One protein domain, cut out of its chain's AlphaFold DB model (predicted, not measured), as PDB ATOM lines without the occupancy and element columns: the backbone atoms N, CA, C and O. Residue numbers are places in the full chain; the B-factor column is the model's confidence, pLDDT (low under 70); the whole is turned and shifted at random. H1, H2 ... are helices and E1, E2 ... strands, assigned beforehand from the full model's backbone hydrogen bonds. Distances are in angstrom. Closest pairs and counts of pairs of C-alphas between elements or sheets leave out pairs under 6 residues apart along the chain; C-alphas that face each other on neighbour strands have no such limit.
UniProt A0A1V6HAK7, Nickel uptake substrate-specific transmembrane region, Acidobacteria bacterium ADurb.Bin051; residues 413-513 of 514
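AT A GLANCE: This is residues 413 to 513 of the 514 residues of the protein "Nickel uptake substrate-specific transmembrane region" of Acidobacteria bacterium ADurb.Bin051 (UniProt A0A1V6HAK7). Two strongly twisted four-stranded sheets lie face to face as a sandwich, E4 E5 E1 E8 and E3 E2 E6 E7, closest along the E8 and E7 edges, while the far edge strand E4 is apart from the other sheet. Short H2 covers the second sheet on the face turned away from the first, H1 grazes both sheets, and the long loop of residues 418 to 431 reaches away from the body. The 101 printed residues hold eight named strands and two named helices in the order E1 E2 E3 H1 E4 E5 E6 H2 E7 E8, a mixed class. The first sheet is mixed and the second antiparallel; the whole is compact, with a radius of gyration of the C-alphas of 13.3 A and spans of 42 by 35 by 24 A.

IN THESE COORDINATES: Find C-alpha 413 at (263.507, 308.552, 162.074), where E1 begins and runs to 417. Next come E2, residues 432 to 438, 19.7 A long, E3, 441 to 444, and H1, 445 to 450. Then read E4, 455 to 458, E5, 464 to 470, 19.1 A, and the longest strand, E6, 473 to 481, 25.6 A, from C-alpha 473 at (272.985, 304.641, 158.686). After it follow H2, 482 to 489, E7, 497 to 503, 19.0 A, and E8, 508 to 512, ending at C-alpha 512 at (257.248, 300.063, 152.599).

HOW THE PARTS SIT: Look first at the sandwich, two sheets face to face: the facing parts are 9.4 A centre to centre, with strands at 27 degrees. In the first sheet, E1 and E8 are parallel, with N 415 and O 509 2.8 A apart. E5 and E1 are antiparallel, with N 416 and O 466 at 2.9 A. The hairpin E4 and E5 has N 457 and O 465 at 2.9 A. In the second sheet, antiparallel E6 and E7 have N 477 and O 499 at 2.8 A, and antiparallel E2 and E6 have N 435 and O 478 at 2.9 A. The hairpin E2 and E3 has N 443 and O 436 at 2.7 A. Between the sheets, the closest C-alphas of E7 and E8 are those of Val 503 and Leu 509, 5.3 A. H2 is on the second sheet at a height over the sheet of 7.3 A, over E2 and, only just, with 3 C-alphas, over E6; it runs along the strands, at 13 degrees to E2 on the local plane. H1 and H2 are apart. Every O i to N i+4 pair is within hydrogen-bond range in H2; in H1, 1 of 2.

THE WHOLE: The two farthest C-alphas, those of Ala 427 and Phe 506, are 42.8 A apart. The printed part has no cut, and the link from E1 to E2, 14 residues, is long. Mean pLDDT of the printed part is 73.8; look for values under 70 at residues 419 to 433, 444 to 464 and 482 to 483.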
ATOM      1  N   GLU A 413     264.747 309.309 161.904       88.44
ATOM      2  CA  GLU A 413     263.507 308.552 162.074       88.44
ATOM      3  C   GLU A 413     263.355 307.532 160.940       88.44
ATOM      4  O   GLU A 413     263.354 307.894 159.762       88.44
ATOM      5  N   LEU A 414     263.207 306.259 161.300       89.75
ATOM      6  CA  LEU A 414     262.736 305.212 160.403       89.75
ATOM      7  C   LEU A 414     261.227 305.058 160.585       89.75
ATOM      8  O   LEU A 414     260.749 304.805 161.691       89.75
ATOM      9  N   VAL A 415     260.492 305.170 159.484       88.50
ATOM     10  CA  VAL A 415     259.069 304.856 159.400       88.50
ATOM     11  C   VAL A 415     258.910 303.620 158.525       88.50
ATOM     12  O   VAL A 415     259.132 303.686 157.317       88.50
ATOM     13  N   ALA A 416     258.539 302.501 159.135       83.75
ATOM     14  CA  ALA A 416     258.205 301.272 158.429       83.75
ATOM     15  C   ALA A 416     256.683 301.183 158.274       83.75
ATOM     16  O   ALA A 416     255.947 301.217 159.262       83.75
ATOM     17  N   ARG A 417     256.214 301.116 157.029       81.50
ATOM     18  CA  ARG A 417     254.797 301.015 156.663       81.50
ATOM     19  C   ARG A 417     254.440 299.613 156.219       81.50
ATOM     20  O   ARG A 417     255.317 298.830 155.854       81.50
ATOM     21  N   ASP A 418     253.139 299.345 156.252       73.50
ATOM     22  CA  ASP A 418     252.552 298.052 155.913       73.50
ATOM     23  C   ASP A 418     253.140 296.927 156.765       73.50
ATOM     24  O   ASP A 418     253.364 295.806 156.307       73.50
ATOM     25  N   LEU A 419     253.368 297.235 158.047       67.00
ATOM     26  CA  LEU A 419     253.700 296.238 159.051       67.00
ATOM     27  C   LEU A 419     252.457 295.381 159.268       67.00
ATOM     28  O   LEU A 419     251.705 295.630 160.194       67.00
ATOM     29  N   VAL A 420     252.163 294.411 158.408       56.56
ATOM     30  CA  VAL A 420     251.054 293.487 158.663       56.56
ATOM     31  C   VAL A 420     251.573 292.424 159.630       56.56
ATOM     32  O   VAL A 420     252.312 291.541 159.191       56.56
ATOM     33  N   PRO A 421     251.231 292.455 160.932       49.62
ATOM     34  CA  PRO A 421     251.447 291.291 161.762       49.62
ATOM     35  C   PRO A 421     250.527 290.191 161.232       49.62
ATOM     36  O   PRO A 421     249.306 290.265 161.375       49.62
ATOM     37  N   VAL A 422     251.085 289.143 160.635       46.34
ATOM     38  CA  VAL A 422     250.398 287.853 160.603       46.34
ATOM     39  C   VAL A 422     250.576 287.266 161.999       46.34
ATOM     40  O   VAL A 422     251.459 286.451 162.266       46.34
ATOM     41  N   LEU A 423     249.758 287.759 162.934       42.62
ATOM     42  CA  LEU A 423     249.494 287.003 164.149       42.62
ATOM     43  C   LEU A 423     248.953 285.646 163.689       42.62
ATOM     44  O   LEU A 423     248.033 285.643 162.860       42.62
ATOM     45  N   PRO A 424     249.511 284.522 164.166       39.12
ATOM     46  CA  PRO A 424     248.999 283.215 163.794       39.12
ATOM     47  C   PRO A 424     247.515 283.175 164.152       39.12
ATOM     48  O   PRO A 424     247.129 283.385 165.305       39.12
ATOM     49  N   LYS A 425     246.662 282.982 163.141       38.19
ATOM     50  CA  LYS A 425     245.207 282.936 163.342       38.19
ATOM     51  C   LYS A 425     244.790 281.607 163.961       38.19
ATOM     52  O   LYS A 425     243.712 281.508 164.540       38.19
ATOM     53  N   THR A 426     245.644 280.594 163.828       37.50
ATOM     54  CA  THR A 426     245.459 279.244 164.352       37.50
ATOM     55  C   THR A 426     246.763 278.705 164.944       37.50
ATOM     56  O   THR A 426     247.860 279.105 164.551       37.50
ATOM     57  N   ALA A 427     246.648 277.793 165.912       36.19
ATOM     58  CA  ALA A 427     247.798 277.075 166.452       36.19
ATOM     59  C   ALA A 427     248.475 276.265 165.332       36.19
ATOM     60  O   ALA A 427     247.826 275.444 164.687       36.19
ATOM     61  N   GLY A 428     249.768 276.508 165.103       41.94
ATOM     62  CA  GLY A 428     250.560 275.832 164.068       41.94
ATOM     63  C   GLY A 428     250.873 276.675 162.827       41.94
ATOM     64  O   GLY A 428     251.719 276.264 162.035       41.94
ATOM     65  N   GLU A 429     250.275 277.861 162.658       43.25
ATOM     66  CA  GLU A 429     250.751 278.821 161.653       43.25
ATOM     67  C   GLU A 429     252.102 279.425 162.088       43.25
ATOM     68  O   GLU A 429     252.258 279.799 163.257       43.25
ATOM     69  N   PRO A 430     253.099 279.529 161.187       46.44
ATOM     70  CA  PRO A 430     254.369 280.151 161.524       46.44
ATOM     71  C   PRO A 430     254.151 281.632 161.834       46.44
ATOM     72  O   PRO A 430     253.515 282.353 161.067       46.44
ATOM     73  N   TYR A 431     254.722 282.094 162.945       50.44
ATOM     74  CA  TYR A 431     254.751 283.514 163.280       50.44
ATOM     75  C   TYR A 431     255.401 284.286 162.131       50.44
ATOM     76  O   TYR A 431     256.527 283.968 161.729       50.44
ATOM     77  N   SER A 432     254.716 285.308 161.617       60.19
ATOM     78  CA  SER A 432     255.390 286.311 160.797       60.19
ATOM     79  C   SER A 432     256.061 287.325 161.717       60.19
ATOM     80  O   SER A 432     255.401 287.934 162.562       60.19
ATOM     81  N   GLY A 433     257.363 287.506 161.554       64.81
ATOM     82  CA  GLY A 433     258.147 288.488 162.283       64.81
ATOM     83  C   GLY A 433     258.466 289.720 161.439       64.81
ATOM     84  O   GLY A 433     258.210 289.778 160.236       64.81
ATOM     85  N   LEU A 434     259.079 290.694 162.104       74.12
ATOM     86  CA  LEU A 434     259.763 291.816 161.474       74.12
ATOM     87  C   LEU A 434     261.213 291.801 161.947       74.12
ATOM     88  O   LEU A 434     261.471 291.805 163.152       74.12
ATOM     89  N   LEU A 435     262.140 291.799 160.996       79.50
ATOM     90  CA  LEU A 435     263.571 291.902 161.242       79.50
ATOM     91  C   LEU A 435     264.050 293.262 160.744       79.50
ATOM     92  O   LEU A 435     263.865 293.589 159.573       79.50
ATOM     93  N   LEU A 436     264.685 294.044 161.615       85.94
ATOM     94  CA  LEU A 436     265.434 295.230 161.214       85.94
ATOM     95  C   LEU A 436     266.922 294.897 161.271       85.94
ATOM     96  O   LEU A 436     267.410 294.468 162.305       85.94
ATOM     97  N   LEU A 437     267.655 295.133 160.192       87.94
ATOM     98  CA  LEU A 437     269.112 295.182 160.203       87.94
ATOM     99  C   LEU A 437     269.524 296.650 160.209       87.94
ATOM    100  O   LEU A 437     269.178 297.376 159.280       87.94
ATOM    101  N   HIS A 438     270.271 297.095 161.215       88.75
ATOM    102  CA  HIS A 438     270.902 298.419 161.244       88.75
ATOM    103  C   HIS A 438     272.413 298.235 161.189       88.75
ATOM    104  O   HIS A 438     272.976 297.515 162.010       88.75
ATOM    105  N   ASN A 439     273.069 298.802 160.173       87.31
ATOM    106  CA  ASN A 439     274.491 298.541 159.899       87.31
ATOM    107  C   ASN A 439     274.840 297.036 159.824       87.31
ATOM    108  O   ASN A 439     275.928 296.618 160.213       87.31
ATOM    109  N   GLY A 440     273.900 296.212 159.340       84.38
ATOM    110  CA  GLY A 440     274.051 294.754 159.251       84.38
ATOM    111  C   GLY A 440     273.845 293.994 160.567       84.38
ATOM    112  O   GLY A 440     273.948 292.771 160.570       84.38
ATOM    113  N   LEU A 441     273.536 294.680 161.670       86.06
ATOM    114  CA  LEU A 441     273.239 294.056 162.958       86.06
ATOM    115  C   LEU A 441     271.722 293.919 163.150       86.06
ATOM    116  O   LEU A 441     271.004 294.906 162.967       86.06
ATOM    117  N   PRO A 442     271.215 292.724 163.502       83.56
ATOM    118  CA  PRO A 442     269.790 292.514 163.713       83.56
ATOM    119  C   PRO A 442     269.254 293.183 164.975       83.56
ATOM    120  O   PRO A 442     269.860 293.136 166.039       83.56
ATOM    121  N   ILE A 443     268.055 293.733 164.841       81.19
ATOM    122  CA  ILE A 443     267.198 294.259 165.893       81.19
ATOM    123  C   ILE A 443     265.843 293.556 165.748       81.19
ATOM    124  O   ILE A 443     265.190 293.635 164.698       81.19
ATOM    125  N   ALA A 444     265.400 292.882 166.807       69.56
ATOM    126  CA  ALA A 444     264.096 292.231 166.862       69.56
ATOM    127  C   ALA A 444     263.001 293.263 167.192       69.56
ATOM    128  O   ALA A 444     262.719 293.569 168.347       69.56
ATOM    129  N   LEU A 445     262.360 293.821 166.160       65.81
ATOM    130  CA  LEU A 445     261.452 294.972 166.295       65.81
ATOM    131  C   LEU A 445     260.276 294.758 167.264       65.81
ATOM    132  O   LEU A 445     259.857 295.701 167.934       65.81
ATOM    133  N   TRP A 446     259.742 293.538 167.351       60.47
ATOM    134  CA  TRP A 446     258.575 293.245 168.188       60.47
ATOM    135  C   TRP A 446     258.867 293.303 169.692       60.47
ATOM    136  O   TRP A 446     257.993 293.716 170.452       60.47
ATOM    137  N   GLN A 447     260.089 292.972 170.121       60.12
ATOM    138  CA  GLN A 447     260.497 293.084 171.529       60.12
ATOM    139  C   GLN A 447     260.510 294.554 171.977       60.12
ATOM    140  O   GLN A 447     260.023 294.899 173.051       60.12
ATOM    141  N   HIS A 448     260.906 295.452 171.075       61.22
ATOM    142  CA  HIS A 448     260.959 296.892 171.327       61.22
ATOM    143  C   HIS A 448     259.610 297.623 171.188       61.22
ATOM    144  O   HIS A 448     259.506 298.792 171.569       61.22
ATOM    145  N   ALA A 449     258.561 296.965 170.680       56.72
ATOM    146  CA  ALA A 449     257.196 297.504 170.698       56.72
ATOM    147  C   ALA A 449     256.607 297.492 172.115       56.72
ATOM    148  O   ALA A 449     256.015 298.479 172.548       56.72
ATOM    149  N   ALA A 450     256.822 296.400 172.854       46.38
ATOM    150  CA  ALA A 450     256.366 296.254 174.238       46.38
ATOM    151  C   ALA A 450     257.070 297.227 175.201       46.38
ATOM    152  O   ALA A 450     256.525 297.561 176.251       46.38
ATOM    153  N   LEU A 451     258.264 297.698 174.830       49.84
ATOM    154  CA  LEU A 451     259.100 298.591 175.634       49.84
ATOM    155  C   LEU A 451     258.939 300.080 175.279       49.84
ATOM    156  O   LEU A 451     259.435 300.936 176.004       49.84
ATOM    157  N   GLY A 452     258.203 300.404 174.208       54.72
ATOM    158  CA  GLY A 452     257.868 301.780 173.820       54.72
ATOM    159  C   GLY A 452     258.855 302.471 172.867       54.72
ATOM    160  O   GLY A 452     258.557 303.574 172.395       54.72
ATOM    161  N   ALA A 453     259.983 301.836 172.530       63.84
ATOM    162  CA  ALA A 453     260.929 302.333 171.526       63.84
ATOM    163  C   ALA A 453     260.351 302.299 170.101       63.84
ATOM    164  O   ALA A 453     260.527 303.259 169.344       63.84
ATOM    165  N   LEU A 454     259.626 301.232 169.743       66.88
ATOM    166  CA  LEU A 454     258.851 301.170 168.505       66.88
ATOM    167  C   LEU A 454     257.436 301.692 168.763       66.88
ATOM    168  O   LEU A 454     256.636 301.056 169.446       66.88
ATOM    169  N   ARG A 455     257.102 302.841 168.170       68.69
ATOM    170  CA  ARG A 455     255.741 303.385 168.235       68.69
ATOM    171  C   ARG A 455     254.917 302.842 167.085       68.69
ATOM    172  O   ARG A 455     255.154 303.211 165.937       68.69
ATOM    173  N   LEU A 456     253.954 301.988 167.412       67.50
ATOM    174  CA  LEU A 456     252.967 301.485 166.467       67.50
ATOM    175  C   LEU A 456     251.771 302.438 166.413       67.50
ATOM    176  O   LEU A 456     251.221 302.820 167.446       67.50
ATOM    177  N   ALA A 457     251.365 302.814 165.207       66.12
ATOM    178  CA  ALA A 457     250.159 303.587 164.957       66.12
ATOM    179  C   ALA A 457     249.356 302.934 163.831       66.12
ATOM    180  O   ALA A 457     249.914 302.557 162.802       66.12
ATOM    181  N   ALA A 458     248.040 302.823 164.011       63.03
ATOM    182  CA  ALA A 458     247.149 302.485 162.910       63.03
ATOM    183  C   ALA A 458     247.029 303.694 161.970       63.03
ATOM    184  O   ALA A 458     246.815 304.825 162.419       63.03
ATOM    185  N   THR A 459     247.168 303.469 160.668       61.09
ATOM    186  CA  THR A 459     246.868 304.471 159.647       61.09
ATOM    187  C   THR A 459     245.355 304.588 159.467       61.09
ATOM    188  O   THR A 459     244.582 303.722 159.881       61.09
ATOM    189  N   THR A 460     244.909 305.655 158.803       57.66
ATOM    190  CA  THR A 460     243.493 305.866 158.453       57.66
ATOM    191  C   THR A 460     242.904 304.753 157.581       57.66
ATOM    192  O   THR A 460     241.687 304.626 157.504       57.66
ATOM    193  N   GLU A 461     243.754 303.945 156.945       58.81
ATOM    194  CA  GLU A 461     243.383 302.807 156.093       58.81
ATOM    195  C   GLU A 461     243.501 301.454 156.825       58.81
ATOM    196  O   GLU A 461     243.295 300.404 156.226       58.81
ATOM    197  N   GLY A 462     243.817 301.461 158.127       59.19
ATOM    198  CA  GLY A 462     243.934 300.254 158.953       59.19
ATOM    199  C   GLY A 462     245.278 299.523 158.856       59.19
ATOM    200  O   GLY A 462     245.454 298.508 159.527       59.19
ATOM    201  N   ALA A 463     246.238 300.027 158.075       64.12
ATOM    202  CA  ALA A 463     247.606 299.508 158.056       64.12
ATOM    203  C   ALA A 463     248.366 299.927 159.328       64.12
ATOM    204  O   ALA A 463     248.099 300.981 159.902       64.12
ATOM    205  N   LEU A 464     249.328 299.123 159.778       69.12
ATOM    206  CA  LEU A 464     250.189 299.463 160.914       69.12
ATOM    207  C   LEU A 464     251.462 300.158 160.415       69.12
ATOM    208  O   LEU A 464     252.178 299.648 159.551       69.12
ATOM    209  N   GLU A 465     251.739 301.330 160.981       76.50
ATOM    210  CA  GLU A 465     252.971 302.091 160.790       76.50
ATOM    211  C   GLU A 465     253.807 302.006 162.072       76.50
ATOM    212  O   GLU A 465     253.324 302.321 163.161       76.50
ATOM    213  N   GLY A 466     255.063 301.585 161.947       77.62
ATOM    214  CA  GLY A 466     256.035 301.577 163.034       77.62
ATOM    215  C   GLY A 466     257.031 302.717 162.881       77.62
ATOM    216  O   GLY A 466     257.627 302.883 161.817       77.62
ATOM    217  N   ARG A 467     257.234 303.496 163.946       83.44
ATOM    218  CA  ARG A 467     258.232 304.573 163.987       83.44
ATOM    219  C   ARG A 467     259.311 304.276 165.008       83.44
ATOM    220  O   ARG A 467     258.999 303.985 166.164       83.44
ATOM    221  N   LEU A 468     260.563 304.409 164.587       84.81
ATOM    222  CA  LEU A 468     261.735 304.159 165.415       84.81
ATOM    223  C   LEU A 468     262.766 305.271 165.219       84.81
ATOM    224  O   LEU A 468     263.063 305.668 164.090       84.81
ATOM    225  N   ARG A 469     263.332 305.772 166.320       85.81
ATOM    226  CA  ARG A 469     264.472 306.697 166.278       85.81
ATOM    227  C   ARG A 469     265.758 305.892 166.362       85.81
ATOM    228  O   ARG A 469     265.968 305.180 167.338       85.81
ATOM    229  N   LEU A 470     266.606 306.023 165.353       87.19
ATOM    230  CA  LEU A 470     267.845 305.263 165.204       87.19
ATOM    231  C   LEU A 470     269.018 306.207 164.954       87.19
ATOM    232  O   LEU A 470     268.843 307.341 164.497       87.19
ATOM    233  N   ALA A 471     270.223 305.702 165.190       85.50
ATOM    234  CA  ALA A 471     271.432 306.292 164.636       85.50
ATOM    235  C   ALA A 471     271.346 306.380 163.092       85.50
ATOM    236  O   ALA A 471     270.828 305.448 162.462       85.50
ATOM    237  N   PRO A 472     271.875 307.442 162.456       88.62
ATOM    238  CA  PRO A 472     271.965 307.515 161.000       88.62
ATOM    239  C   PRO A 472     272.756 306.333 160.432       88.62
ATOM    240  O   PRO A 472     273.760 305.919 161.012       88.62
ATOM    241  N   GLY A 473     272.311 305.783 159.304       90.56
ATOM    242  CA  GLY A 473     272.985 304.641 158.686       90.56
ATOM    243  C   GLY A 473     272.091 303.757 157.817       90.56
ATOM    244  O   GLY A 473     270.872 303.959 157.763       90.56
ATOM    245  N   PRO A 474     272.692 302.802 157.088       93.31
ATOM    246  CA  PRO A 474     271.970 301.810 156.308       93.31
ATOM    247  C   PRO A 474     271.060 300.951 157.186       93.31
ATOM    248  O   PRO A 474     271.454 300.463 158.250       93.31
ATOM    249  N   VAL A 475     269.847 300.734 156.687       92.25
ATOM    250  CA  VAL A 475     268.855 299.850 157.286       92.25
ATOM    251  C   VAL A 475     268.261 298.913 156.250       92.25
ATOM    252  O   VAL A 475     268.063 299.297 155.095       92.25
ATOM    253  N   VAL A 476     267.927 297.705 156.686       91.06
ATOM    254  CA  VAL A 476     267.102 296.750 155.940       91.06
ATOM    255  C   VAL A 476     265.954 296.330 156.841       91.06
ATOM    256  O   VAL A 476     266.184 295.934 157.977       91.06
ATOM    257  N   VAL A 477     264.724 296.415 156.353       87.56
ATOM    258  CA  VAL A 477     263.536 295.929 157.056       87.56
ATOM    259  C   VAL A 477     262.986 294.751 156.273       87.56
ATOM    260  O   VAL A 477     262.645 294.907 155.104       87.56
ATOM    261  N   CYS A 478     262.907 293.591 156.917       84.56
ATOM    262  CA  CYS A 478     262.389 292.362 156.336       84.56
ATOM    263  C   CYS A 478     261.112 291.909 157.051       84.56
ATOM    264  O   CYS A 478     261.065 291.878 158.283       84.56
ATOM    265  N   GLY A 479     260.104 291.512 156.277       80.38
ATOM    266  CA  GLY A 479     258.904 290.825 156.750       80.38
ATOM    267  C   GLY A 479     258.838 289.400 156.201       80.38
ATOM    268  O   GLY A 479     259.114 289.167 155.023       80.38
ATOM    269  N   GLY A 480     258.480 288.441 157.051       76.75
ATOM    270  CA  GLY A 480     258.403 287.029 156.673       76.75
ATOM    271  C   GLY A 480     258.192 286.119 157.876       76.75
ATOM    272  O   GLY A 480     258.098 286.579 159.012       76.75
ATOM    273  N   THR A 481     258.116 284.820 157.633       72.75
ATOM    274  CA  THR A 481     258.091 283.789 158.676       72.75
ATOM    275  C   THR A 481     259.445 283.684 159.387       72.75
ATOM    276  O   THR A 481     260.481 284.049 158.830       72.75
ATOM    277  N   VAL A 482     259.474 283.155 160.615       69.50
ATOM    278  CA  VAL A 482     260.730 282.958 161.374       69.50
ATOM    279  C   VAL A 482     261.828 282.234 160.566       69.50
ATOM    280  O   VAL A 482     262.962 282.721 160.577       69.50
ATOM    281  N   PRO A 483     261.552 281.139 159.820       69.12
ATOM    282  CA  PRO A 483     262.566 280.499 158.977       69.12
ATOM    283  C   PRO A 483     263.106 281.412 157.869       69.12
ATOM    284  O   PRO A 483     264.313 281.449 157.646       69.12
ATOM    285  N   GLU A 484     262.238 282.182 157.207       76.81
ATOM    286  CA  GLU A 484     262.640 283.113 156.144       76.81
ATOM    287  C   GLU A 484     263.514 284.244 156.695       76.81
ATOM    288  O   GLU A 484     264.547 284.576 156.114       76.81
ATOM    289  N   LEU A 485     263.142 284.813 157.843       76.50
ATOM    290  CA  LEU A 485     263.923 285.863 158.498       76.50
ATOM    291  C   LEU A 485     265.268 285.338 159.010       76.50
ATOM    292  O   LEU A 485     266.277 286.028 158.888       76.50
ATOM    293  N   SER A 486     265.301 284.105 159.522       72.62
ATOM    294  CA  SER A 486     266.545 283.445 159.937       72.62
ATOM    295  C   SER A 486     267.478 283.214 158.745       72.62
ATOM    296  O   SER A 486     268.676 283.466 158.846       72.62
ATOM    297  N   ALA A 487     266.934 282.791 157.598       75.00
ATOM    298  CA  ALA A 487     267.693 282.653 156.357       75.00
ATOM    299  C   ALA A 487     268.217 284.009 155.855       75.00
ATOM    300  O   ALA A 487     269.393 284.114 155.511       75.00
ATOM    301  N   ALA A 488     267.387 285.059 155.898       79.38
ATOM    302  CA  ALA A 488     267.786 286.414 155.519       79.38
ATOM    303  C   ALA A 488     268.923 286.944 156.411       79.38
ATOM    304  O   ALA A 488     269.885 287.523 155.911       79.38
ATOM    305  N   LEU A 489     268.851 286.693 157.721       76.38
ATOM    306  CA  LEU A 489     269.901 287.057 158.672       76.38
ATOM    307  C   LEU A 489     271.202 286.272 158.445       76.38
ATOM    308  O   LEU A 489     272.288 286.834 158.564       76.38
ATOM    309  N   ALA A 490     271.100 284.989 158.092       73.31
ATOM    310  CA  ALA A 490     272.247 284.143 157.762       73.31
ATOM    311  C   ALA A 490     272.898 284.486 156.406       73.31
ATOM    312  O   ALA A 490     273.915 283.889 156.055       73.31
ATOM    313  N   GLY A 491     272.313 285.404 155.625       74.88
ATOM    314  CA  GLY A 491     272.737 285.678 154.252       74.88
ATOM    315  C   GLY A 491     272.495 284.503 153.296       74.88
ATOM    316  O   GLY A 491     273.159 284.409 152.266       74.88
ATOM    317  N   ALA A 492     271.583 283.595 153.651       77.62
ATOM    318  CA  ALA A 492     271.145 282.493 152.803       77.62
ATOM    319  C   ALA A 492     270.003 282.940 151.875       77.62
ATOM    320  O   ALA A 492     269.356 283.963 152.117       77.62
ATOM    321  N   ASP A 493     269.724 282.151 150.832       79.94
ATOM    322  CA  ASP A 493     268.564 282.382 149.969       79.94
ATOM    323  C   ASP A 493     267.279 282.391 150.812       79.94
ATOM    324  O   ASP A 493     266.953 281.419 151.499       79.94
ATOM    325  N   SER A 494     266.558 283.511 150.773       80.56
ATOM    326  CA  SER A 494     265.350 283.744 151.560       80.56
ATOM    327  C   SER A 494     264.249 284.349 150.699       80.56
ATOM    328  O   SER A 494     264.498 285.204 149.850       80.56
ATOM    329  N   THR A 495     263.013 283.921 150.948       82.81
ATOM    330  CA  THR A 495     261.789 284.496 150.375       82.81
ATOM    331  C   THR A 495     261.224 285.645 151.216       82.81
ATOM    332  O   THR A 495     260.150 286.159 150.899       82.81
ATOM    333  N   ALA A 496     261.934 286.073 152.270       82.19
ATOM    334  CA  ALA A 496     261.557 287.233 153.070       82.19
ATOM    335  C   ALA A 496     261.477 288.501 152.208       82.19
ATOM    336  O   ALA A 496     262.323 288.762 151.349       82.19
ATOM    337  N   ARG A 497     260.469 289.329 152.478       86.00
ATOM    338  CA  ARG A 497     260.269 290.599 151.780       86.00
ATOM    339  C   ARG A 497     261.084 291.677 152.460       86.00
ATOM    340  O   ARG A 497     260.723 292.114 153.550       86.00
ATOM    341  N   CYS A 498     262.188 292.074 151.839       87.12
ATOM    342  CA  CYS A 498     263.128 293.029 152.409       87.12
ATOM    343  C   CYS A 498     263.163 294.333 151.612       87.12
ATOM    344  O   CYS A 498     263.356 294.329 150.395       87.12
ATOM    345  N   THR A 499     263.072 295.454 152.320       90.12
ATOM    346  CA  THR A 499     263.257 296.798 151.769       90.12
ATOM    347  C   THR A 499     264.424 297.463 152.486       90.12
ATOM    348  O   THR A 499     264.545 297.371 153.706       90.12
ATOM    349  N   GLN A 500     265.289 298.149 151.743       93.12
ATOM    350  CA  GLN A 500     266.483 298.793 152.291       93.12
ATOM    351  C   GLN A 500     266.506 300.296 152.029       93.12
ATOM    352  O   GLN A 500     265.923 300.789 151.064       93.12
ATOM    353  N   GLY A 501     267.225 301.023 152.874       94.25
ATOM    354  CA  GLY A 501     267.456 302.452 152.719       94.25
ATOM    355  C   GLY A 501     268.555 302.945 153.648       94.25
ATOM    356  O   GLY A 501     269.270 302.165 154.270       94.25
ATOM    357  N   THR A 502     268.712 304.259 153.745       95.12
ATOM    358  CA  THR A 502     269.654 304.887 154.679       95.12
ATOM    359  C   THR A 502     268.914 305.933 155.488       95.12
ATOM    360  O   THR A 502     268.293 306.827 154.918       95.12
ATOM    361  N   VAL A 503     268.946 305.795 156.812       92.19
ATOM    362  CA  VAL A 503     268.353 306.754 157.743       92.19
ATOM    363  C   VAL A 503     269.250 307.997 157.772       92.19
ATOM    364  O   VAL A 503     270.408 307.884 158.182       92.19
ATOM    365  N   PRO A 504     268.768 309.171 157.326       90.44
ATOM    366  CA  PRO A 504     269.562 310.395 157.348       90.44
ATOM    367  C   PRO A 504     269.631 310.995 158.759       90.44
ATOM    368  O   PRO A 504     268.683 310.887 159.538       90.44
ATOM    369  N   ALA A 505     270.722 311.698 159.067       88.44
ATOM    370  CA  ALA A 505     270.831 312.489 160.294       88.44
ATOM    371  C   ALA A 505     269.751 313.577 160.341       88.44
ATOM    372  O   ALA A 505     269.571 314.319 159.376       88.44
ATOM    373  N   PHE A 506     269.014 313.642 161.455       86.19
ATOM    374  CA  PHE A 506     267.911 314.583 161.706       86.19
ATOM    375  C   PHE A 506     266.780 314.559 160.667       86.19
ATOM    376  O   PHE A 506     265.929 315.448 160.652       86.19
ATOM    377  N   GLY A 507     266.759 313.550 159.798       88.38
ATOM    378  CA  GLY A 507     265.753 313.389 158.764       88.38
ATOM    379  C   GLY A 507     264.922 312.131 158.970       88.38
ATOM    380  O   GLY A 507     265.004 311.454 159.997       88.38
ATOM    381  N   ARG A 508     264.110 311.820 157.962       92.69
ATOM    382  CA  ARG A 508     263.169 310.702 157.990       92.69
ATOM    383  C   ARG A 508     263.352 309.812 156.771       92.69
ATOM    384  O   ARG A 508     263.333 310.309 155.646       92.69
ATOM    385  N   LEU A 509     263.457 308.511 157.002       93.94
ATOM    386  CA  LEU A 509     263.369 307.473 155.983       93.94
ATOM    387  C   LEU A 509     262.014 306.773 156.108       93.94
ATOM    388  O   LEU A 509     261.640 306.351 157.198       93.94
ATOM    389  N   VAL A 510     261.293 306.634 154.997       91.56
ATOM    390  CA  VAL A 510     260.049 305.856 154.934       91.56
ATOM    391  C   VAL A 510     260.304 304.629 154.071       91.56
ATOM    392  O   VAL A 510     260.715 304.781 152.922       91.56
ATOM    393  N   LEU A 511     260.073 303.439 154.622       88.81
ATOM    394  CA  LEU A 511     260.164 302.168 153.908       88.81
ATOM    395  C   LEU A 511     258.802 301.474 153.908       88.81
ATOM    396  O   LEU A 511     258.126 301.423 154.934       88.81
ATOM    397  N   GLU A 512     258.426 300.919 152.761       84.12
ATOM    398  CA  GLU A 512     257.248 300.063 152.599       84.12
ATOM    399  C   GLU A 512     257.723 298.615 152.456       84.12
ATOM    400  O   GLU A 512     258.605 298.335 151.637       84.12
ATOM    401  N   ILE A 513     257.172 297.703 153.260       75.00
ATOM    402  CA  ILE A 513     257.446 296.266 153.141       75.00
ATOM    403  C   ILE A 513     256.468 295.709 152.103       75.00
ATOM    404  O   ILE A 513     255.283 295.562 152.391       75.00
TER     405      ILE A 513